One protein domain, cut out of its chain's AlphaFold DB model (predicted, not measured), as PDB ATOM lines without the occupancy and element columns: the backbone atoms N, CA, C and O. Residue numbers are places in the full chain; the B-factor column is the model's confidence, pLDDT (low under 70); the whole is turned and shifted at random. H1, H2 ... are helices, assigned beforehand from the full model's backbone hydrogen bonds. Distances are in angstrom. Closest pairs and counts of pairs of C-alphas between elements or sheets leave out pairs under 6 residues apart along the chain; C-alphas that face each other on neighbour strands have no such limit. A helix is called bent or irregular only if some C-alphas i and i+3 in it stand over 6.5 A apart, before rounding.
ATOM      1  N   VAL A   4      25.125-126.010   8.915       74.62
ATOM      2  CA  VAL A   4      25.577-126.566   7.629       74.62
ATOM      3  C   VAL A   4      25.662-125.462   6.576       74.62
ATOM      4  O   VAL A   4      26.591-125.453   5.779       74.62
ATOM      5  N   ALA A   5      24.787-124.453   6.646       76.94
ATOM      6  CA  ALA A   5      24.854-123.274   5.783       76.94
ATOM      7  C   ALA A   5      26.151-122.456   5.971       76.94
ATOM      8  O   ALA A   5      26.551-121.719   5.072       76.94
ATOM      9  N   CYS A   6      26.838-122.578   7.118       80.38
ATOM     10  CA  CYS A   6      28.155-121.963   7.299       80.38
ATOM     11  C   CYS A   6      29.266-122.767   6.630       80.38
ATOM     12  O   CYS A   6      30.257-122.165   6.220       80.38
ATOM     13  N   LEU A   7      29.116-124.093   6.507       80.25
ATOM     14  CA  LEU A   7      30.127-124.954   5.890       80.25
ATOM     15  C   LEU A   7      30.401-124.520   4.454       80.25
ATOM     16  O   LEU A   7      31.558-124.433   4.063       80.25
ATOM     17  N   THR A   8      29.366-124.121   3.715       81.69
ATOM     18  CA  THR A   8      29.510-123.592   2.357       81.69
ATOM     19  C   THR A   8      30.376-122.337   2.314       81.69
ATOM     20  O   THR A   8      31.120-122.164   1.361       81.69
ATOM     21  N   TYR A   9      30.336-121.467   3.330       84.75
ATOM     22  CA  TYR A   9      31.224-120.301   3.408       84.75
ATOM     23  C   TYR A   9      32.641-120.695   3.820       84.75
ATOM     24  O   TYR A   9      33.601-120.249   3.201       84.75
ATOM     25  N   VAL A  10      32.788-121.530   4.853       82.31
ATOM     26  CA  VAL A  10      34.104-121.885   5.407       82.31
ATOM     27  C   VAL A  10      34.846-122.953   4.602       82.31
ATOM     28  O   VAL A  10      36.020-123.180   4.870       82.31
ATOM     29  N   SER A  11      34.208-123.591   3.621       85.25
ATOM     30  CA  SER A  11      34.833-124.598   2.761       85.25
ATOM     31  C   SER A  11      35.947-123.997   1.901       85.25
ATOM     32  O   SER A  11      35.797-122.930   1.297       85.25
ATOM     33  N   GLY A  12      37.065-124.715   1.812       78.69
ATOM     34  CA  GLY A  12      38.185-124.380   0.940       78.69
ATOM     35  C   GLY A  12      37.757-124.382  -0.524       78.69
ATOM     36  O   GLY A  12      37.086-125.307  -0.971       78.69
ATOM     37  N   GLY A  13      38.095-123.317  -1.254       76.88
ATOM     38  CA  GLY A  13      37.696-123.132  -2.655       76.88
ATOM     39  C   GLY A  13      36.285-122.569  -2.857       76.88
ATOM     40  O   GLY A  13      35.888-122.322  -3.991       76.88
ATOM     41  N   SER A  14      35.530-122.315  -1.784       80.38
ATOM     42  CA  SER A  14      34.194-121.743  -1.918       80.38
ATOM     43  C   SER A  14      34.224-120.278  -2.356       80.38
ATOM     44  O   SER A  14      34.855-119.430  -1.715       80.38
ATOM     45  N   SER A  15      33.457-119.960  -3.399       82.56
ATOM     46  CA  SER A  15      33.236-118.599  -3.907       82.56
ATOM     47  C   SER A  15      32.284-117.777  -3.030       82.56
ATOM     48  O   SER A  15      32.073-116.593  -3.282       82.56
ATOM     49  N   VAL A  16      31.704-118.380  -1.987       83.69
ATOM     50  CA  VAL A  16      30.748-117.714  -1.096       83.69
ATOM     51  C   VAL A  16      31.478-116.662  -0.261       83.69
ATOM     52  O   VAL A  16      32.274-116.990   0.617       83.69
ATOM     53  N   THR A  17      31.230-115.383  -0.531       77.75
ATOM     54  CA  THR A  17      31.838-114.233   0.167       77.75
ATOM     55  C   THR A  17      31.015-113.736   1.348       77.75
ATOM     56  O   THR A  17      31.533-112.997   2.183       77.75
ATOM     57  N   LYS A  18      29.758-114.171   1.461       79.06
ATOM     58  CA  LYS A  18      28.880-113.846   2.581       79.06
ATOM     59  C   LYS A  18      28.154-115.103   3.071       79.06
ATOM     60  O   LYS A  18      27.533-115.778   2.251       79.06
ATOM     61  N   PRO A  19      28.213-115.429   4.372       77.94
ATOM     62  CA  PRO A  19      27.444-116.532   4.929       77.94
ATOM     63  C   PRO A  19      25.937-116.296   4.772       77.94
ATOM     64  O   PRO A  19      25.458-115.165   4.875       77.94
ATOM     65  N   GLU A  20      25.183-117.372   4.549       78.62
ATOM     66  CA  GLU A  20      23.722-117.301   4.496       78.62
ATOM     67  C   GLU A  20      23.129-116.789   5.820       78.62
ATOM     68  O   GLU A  20      23.680-117.003   6.903       78.62
ATOM     69  N   GLY A  21      21.956-116.151   5.767       73.00
ATOM     70  CA  GLY A  21      21.319-115.590   6.967       73.00
ATOM     71  C   GLY A  21      21.072-116.634   8.067       73.00
ATOM     72  O   GLY A  21      21.224-116.349   9.258       73.00
ATOM     73  N   THR A  22      20.778-117.878   7.675       80.94
ATOM     74  CA  THR A  22      20.573-119.010   8.593       80.94
ATOM     75  C   THR A  22      21.867-119.476   9.274       80.94
ATOM     76  O   THR A  22      21.814-119.929  10.423       80.94
ATOM     77  N   CYS A  23      23.020-119.293   8.619       84.88
ATOM     78  CA  CYS A  23      24.348-119.538   9.181       84.88
ATOM     79  C   CYS A  23      24.637-118.564  10.332       84.88
ATOM     80  O   CYS A  23      24.948-118.998  11.441       84.88
ATOM     81  N   CYS A  24      24.447-117.258  10.118       84.94
ATOM     82  CA  CYS A  24      24.692-116.256  11.158       84.94
ATOM     83  C   CYS A  24      23.728-116.387  12.341       84.94
ATOM     84  O   CYS A  24      24.143-116.244  13.491       84.94
ATOM     85  N   ALA A  25      22.456-116.714  12.090       83.88
ATOM     86  CA  ALA A  25      21.494-116.989  13.156       83.88
ATOM     87  C   ALA A  25      21.897-118.221  13.990       83.88
ATOM     88  O   ALA A  25      21.826-118.184  15.219       83.88
ATOM     89  N   GLY A  26      22.368-119.294  13.342       79.88
ATOM     90  CA  GLY A  26      22.885-120.483  14.027       79.88
ATOM     91  C   GLY A  26      24.149-120.194  14.841       79.88
ATOM     92  O   GLY A  26      24.230-120.574  16.009       79.88
ATOM     93  N   LEU A  27      25.090-119.453  14.254       80.38
ATOM     94  CA  LEU A  27      26.338-119.048  14.899       80.38
ATOM     95  C   LEU A  27      26.079-118.145  16.110       80.38
ATOM     96  O   LEU A  27      26.677-118.343  17.162       80.38
ATOM     97  N   LYS A  28      25.146-117.193  15.994       79.62
ATOM     98  CA  LYS A  28      24.744-116.298  17.088       79.62
ATOM     99  C   LYS A  28      24.176-117.071  18.272       79.62
ATOM    100  O   LYS A  28      24.534-116.776  19.411       79.62
ATOM    101  N   THR A  29      23.315-118.058  18.021       80.06
ATOM    102  CA  THR A  29      22.779-118.890  19.103       80.06
ATOM    103  C   THR A  29      23.878-119.699  19.766       80.06
ATOM    104  O   THR A  29      23.945-119.706  20.992       80.06
ATOM    105  N   LEU A  30      24.757-120.335  18.991       75.81
ATOM    106  CA  LEU A  30      25.830-121.164  19.539       75.81
ATOM    107  C   LEU A  30      26.875-120.358  20.298       75.81
ATOM    108  O   LEU A  30      27.281-120.783  21.370       75.81
ATOM    109  N   LEU A  31      27.238-119.165  19.829       76.81
ATOM    110  CA  LEU A  31      28.088-118.250  20.596       76.81
ATOM    111  C   LEU A  31      27.444-117.851  21.931       76.81
ATOM    112  O   LEU A  31      28.154-117.655  22.910       76.81
ATOM    113  N   ARG A  32      26.109-117.756  21.986       73.38
ATOM    114  CA  ARG A  32      25.360-117.481  23.221       73.38
ATOM    115  C   ARG A  32      25.195-118.688  24.140       73.38
ATOM    116  O   ARG A  32      25.068-118.492  25.341       73.38
ATOM    117  N   THR A  33      25.117-119.901  23.593       73.94
ATOM    118  CA  THR A  33      24.833-121.113  24.381       73.94
ATOM    119  C   THR A  33      26.082-121.917  24.707       73.94
ATOM    120  O   THR A  33      26.211-122.342  25.847       73.94
ATOM    121  N   ARG A  34      26.972-122.158  23.735       69.06
ATOM    122  CA  ARG A  34      28.190-122.980  23.865       69.06
ATOM    123  C   ARG A  34      29.268-122.584  22.846       69.06
ATOM    124  O   ARG A  34      29.476-123.274  21.845       69.06
ATOM    125  N   ALA A  35      29.988-121.496  23.117       69.62
ATOM    126  CA  ALA A  35      31.084-121.027  22.260       69.62
ATOM    127  C   ALA A  35      32.238-122.048  22.143       69.62
ATOM    128  O   ALA A  35      32.855-122.180  21.086       69.62
ATOM    129  N   GLU A  36      32.489-122.818  23.201       67.06
ATOM    130  CA  GLU A  36      33.489-123.895  23.245       67.06
ATOM    131  C   GLU A  36      33.141-125.108  22.364       67.06
ATOM    132  O   GLU A  36      34.019-125.674  21.708       67.06
ATOM    133  N   CYS A  37      31.855-125.469  22.252       72.75
ATOM    134  CA  CYS A  37      31.420-126.546  21.357       72.75
ATOM    135  C   CYS A  37      31.622-126.189  19.882       72.75
ATOM    136  O   CYS A  37      31.833-127.086  19.068       72.75
ATOM    137  N   LEU A  38      31.604-124.899  19.528       72.06
ATOM    138  CA  LEU A  38      31.902-124.458  18.166       72.06
ATOM    139  C   LEU A  38      33.359-124.779  17.792       72.06
ATOM    140  O   LEU A  38      33.620-125.264  16.691       72.06
ATOM    141  N   CYS A  39      34.288-124.585  18.736       70.44
ATOM    142  CA  CYS A  39      35.712-124.884  18.564       70.44
ATOM    143  C   CYS A  39      35.931-126.353  18.236       70.44
ATOM    144  O   CYS A  39      36.632-126.705  17.286       70.44
ATOM    145  N   GLN A  40      35.310-127.208  19.047       72.50
ATOM    146  CA  GLN A  40      35.422-128.653  18.923       72.50
ATOM    147  C   GLN A  40      34.684-129.174  17.694       72.50
ATOM    148  O   GLN A  40      35.183-130.082  17.037       72.50
ATOM    149  N   GLY A  41      33.551-128.568  17.332       74.88
ATOM    150  CA  GLY A  41      32.844-128.872  16.092       74.88
ATOM    151  C   GLY A  41      33.712-128.594  14.866       74.88
ATOM    152  O   GLY A  41      33.881-129.474  14.033       74.88
ATOM    153  N   LEU A  42      34.348-127.419  14.803       73.44
ATOM    154  CA  LEU A  42      35.256-127.044  13.709       73.44
ATOM    155  C   LEU A  42      36.498-127.946  13.638       73.44
ATOM    156  O   LEU A  42      36.878-128.362  12.546       73.44
ATOM    157  N   LYS A  43      37.099-128.296  14.784       72.38
ATOM    158  CA  LYS A  43      38.197-129.282  14.852       72.38
ATOM    159  C   LYS A  43      37.752-130.685  14.432       72.38
ATOM    160  O   LYS A  43      38.516-131.421  13.816       72.38
ATOM    161  N   SER A  44      36.512-131.061  14.728       74.81
ATOM    162  CA  SER A  44      35.958-132.347  14.296       74.81
ATOM    163  C   SER A  44      35.668-132.358  12.795       74.81
ATOM    164  O   SER A  44      35.815-133.396  12.162       74.81
ATOM    165  N   SER A  45      35.355-131.210  12.184       70.88
ATOM    166  CA  SER A  45      35.127-131.103  10.736       70.88
ATOM    167  C   SER A  45      36.344-131.488   9.894       70.88
ATOM    168  O   SER A  45      36.168-132.089   8.837       70.88
ATOM    169  N   SER A  46      37.572-131.232  10.366       69.44
ATOM    170  CA  SER A  46      38.782-131.741   9.695       69.44
ATOM    171  C   SER A  46      38.864-133.268   9.691       69.44
ATOM    172  O   SER A  46      39.407-133.849   8.759       69.44
ATOM    173  N   HIS A  47      38.276-133.927  10.692       71.50
ATOM    174  CA  HIS A  47      38.172-135.385  10.754       71.50
ATOM    175  C   HIS A  47      37.086-135.947   9.821       71.50
ATOM    176  O   HIS A  47      37.112-137.126   9.488       71.50
ATOM    177  N   LEU A  48      36.149-135.107   9.371       69.94
ATOM    178  CA  LEU A  48      35.068-135.480   8.453       69.94
ATOM    179  C   LEU A  48      35.474-135.374   6.969       69.94
ATOM    180  O   LEU A  48      34.621-135.510   6.096       69.94
ATOM    181  N   GLY A  49      36.748-135.096   6.664       71.12
ATOM    182  CA  GLY A  49      37.233-134.917   5.287       71.12
ATOM    183  C   GLY A  49      36.776-133.608   4.629       71.12
ATOM    184  O   GLY A  49      36.947-133.425   3.425       71.12
ATOM    185  N   ILE A  50      36.203-132.684   5.406       74.75
ATOM    186  CA  ILE A  50      35.766-131.375   4.923       74.75
ATOM    187  C   ILE A  50      36.963-130.429   4.984       74.75
ATOM    188  O   ILE A  50      37.434-130.062   6.063       74.75
ATOM    189  N   VAL A  51      37.451-130.007   3.819       77.38
ATOM    190  CA  VAL A  51      38.519-129.009   3.733       77.38
ATOM    191  C   VAL A  51      37.940-127.652   4.110       77.38
ATOM    192  O   VAL A  51      37.179-127.055   3.353       77.38
ATOM    193  N   LEU A  52      38.304-127.156   5.288       79.00
ATOM    194  CA  LEU A  52      37.916-125.832   5.757       79.00
ATOM    195  C   LEU A  52      39.046-124.827   5.523       79.00
ATOM    196  O   LEU A  52      40.189-125.039   5.923       79.00
ATOM    197  N   SER A  53      38.719-123.686   4.925       81.31
ATOM    198  CA  SER A  53      39.592-122.519   4.910       81.31
ATOM    199  C   SER A  53      39.605-121.879   6.294       81.31
ATOM    200  O   SER A  53      38.675-121.161   6.665       81.31
ATOM    201  N   VAL A  54      40.703-122.075   7.027       76.44
ATOM    202  CA  VAL A  54      40.941-121.476   8.353       76.44
ATOM    203  C   VAL A  54      40.722-119.959   8.334       76.44
ATOM    204  O   VAL A  54      40.081-119.417   9.228       76.44
ATOM    205  N   THR A  55      41.142-119.275   7.267       80.06
ATOM    206  CA  THR A  55      40.934-117.829   7.085       80.06
ATOM    207  C   THR A  55      39.454-117.451   7.016       80.06
ATOM    208  O   THR A  55      39.028-116.465   7.619       80.06
ATOM    209  N   LYS A  56      38.633-118.243   6.314       82.25
ATOM    210  CA  LYS A  56      37.185-118.014   6.263       82.25
ATOM    211  C   LYS A  56      36.520-118.377   7.584       82.25
ATOM    212  O   LYS A  56      35.680-117.623   8.053       82.25
ATOM    213  N   ALA A  57      36.936-119.456   8.239       80.19
ATOM    214  CA  ALA A  57      36.440-119.801   9.571       80.19
ATOM    215  C   ALA A  57      36.737-118.702  10.610       80.19
ATOM    216  O   ALA A  57      35.853-118.341  11.383       80.19
ATOM    217  N   ALA A  58      37.935-118.111  10.576       76.31
ATOM    218  CA  ALA A  58      38.328-117.017  11.464       76.31
ATOM    219  C   ALA A  58      37.584-115.700  11.171       76.31
ATOM    220  O   ALA A  58      37.319-114.924  12.086       76.31
ATOM    221  N   THR A  59      37.215-115.449   9.909       78.81
ATOM    222  CA  THR A  59      36.483-114.236   9.493       78.81
ATOM    223  C   THR A  59      34.962-114.397   9.509       78.81
ATOM    224  O   THR A  59      34.256-113.395   9.473       78.81
ATOM    225  N   LEU A  60      34.435-115.623   9.617       79.25
ATOM    226  CA  LEU A  60      33.000-115.928   9.700       79.25
ATOM    227  C   LEU A  60      32.253-115.062  10.738       79.25
ATOM    228  O   LEU A  60      31.183-114.541  10.413       79.25
ATOM    229  N   PRO A  61      32.781-114.832  11.955       77.31
ATOM    230  CA  PRO A  61      32.081-114.028  12.955       77.31
ATOM    231  C   PRO A  61      32.011-112.553  12.564       77.31
ATOM    232  O   PRO A  61      30.960-111.929  12.707       77.31
TER     233      PRO A  61
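Overview. This is residues 4 to 61 of the 82 residues of the protein "AAI domain-containing protein" of Kalanchoe fedtschenkoi (UniProt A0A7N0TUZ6). Two longer helices, H2 and H3, make a V with its corner at the tight link between them, and two short helices, H1 and H4, meet each other on the open side of that V. H1 packs on residues 22 to 24 of H2 and H4 packs on H1, while H3 is the other side of the V and stays apart from both short helices, from H4 only just. The printed part has 58 residues with four named helices, H1, H2, H3 and H4 in that order, and no named strand; its class is all helix. It is compact, with a radius of gyration of the C-alphas of 10.8 A, and its C-alphas span 30 by 25 by 17 A along the three main axes.

Along the chain. Find C-alpha 4 at (25.577, -126.566, 7.629); from there H1 runs through residues 4 to 10, 10.0 A from first to last C-alpha. After a short link of 10 residues, look for C-alpha 21 at (21.319, -115.590, 6.967), where H2 begins; it holds residues 21 to 33 and measures 18.6 A. One residue later H3 takes residues 35 to 47, over 19.7 A. Six residues on, H4 holds residues 54 to 61, 12.5 A long, and ends at C-alpha 61 at (32.081, -114.028, 12.955). H4 is irregular: C-alphas 58 and 61 are 7.1 A apart.

Arrangement. Begin with H1, which touches H2 about perpendicular, at 81 degrees; their closest C-alphas, of Cys 6 and Cys 23, are 4.9 A apart. H1 also touches H4, opposite ways at a steep tilt of 57 degrees, with the C-alphas of Val 10 and Lys 56 closest at 5.0 A. H2 and H3 only just touch, with 3 pairs of C-alphas within 8 A, and only at the corner by their link, through residues 30 to 31 of H2 and 37 to 38 of H3. There the C-alphas of Leu 30 and Leu 38 are closest, at 7.0 A, and the two helices run opposite ways at a steep tilt of 59 degrees. H2 and H4 are close but not clearly touching: their closest C-alphas, of Leu 27 and Pro 61, are 7.9 A apart. H1 and H3 are apart, and H3 and H4 only just so, with a closest distance of 8.4 A between C-alphas. In H2 every O i to N i+4 pair is within hydrogen-bond range; in H3 6 of 9 are, in H4 3 of 4, and in H1 1 of 3, beside 3 of 4 O i to N i+3 pairs.

Size, cuts and confidence. The two C-alphas farthest apart are those of Gly 13, in the link from H1 to H2, and Thr 33, at 30.0 A. The printed part runs from residue 4 to 61 with no cut, and none of its links is long. The mean pLDDT of the printed part is 77.1; look for values under 70 at residues 34 to 36, 46 and 48.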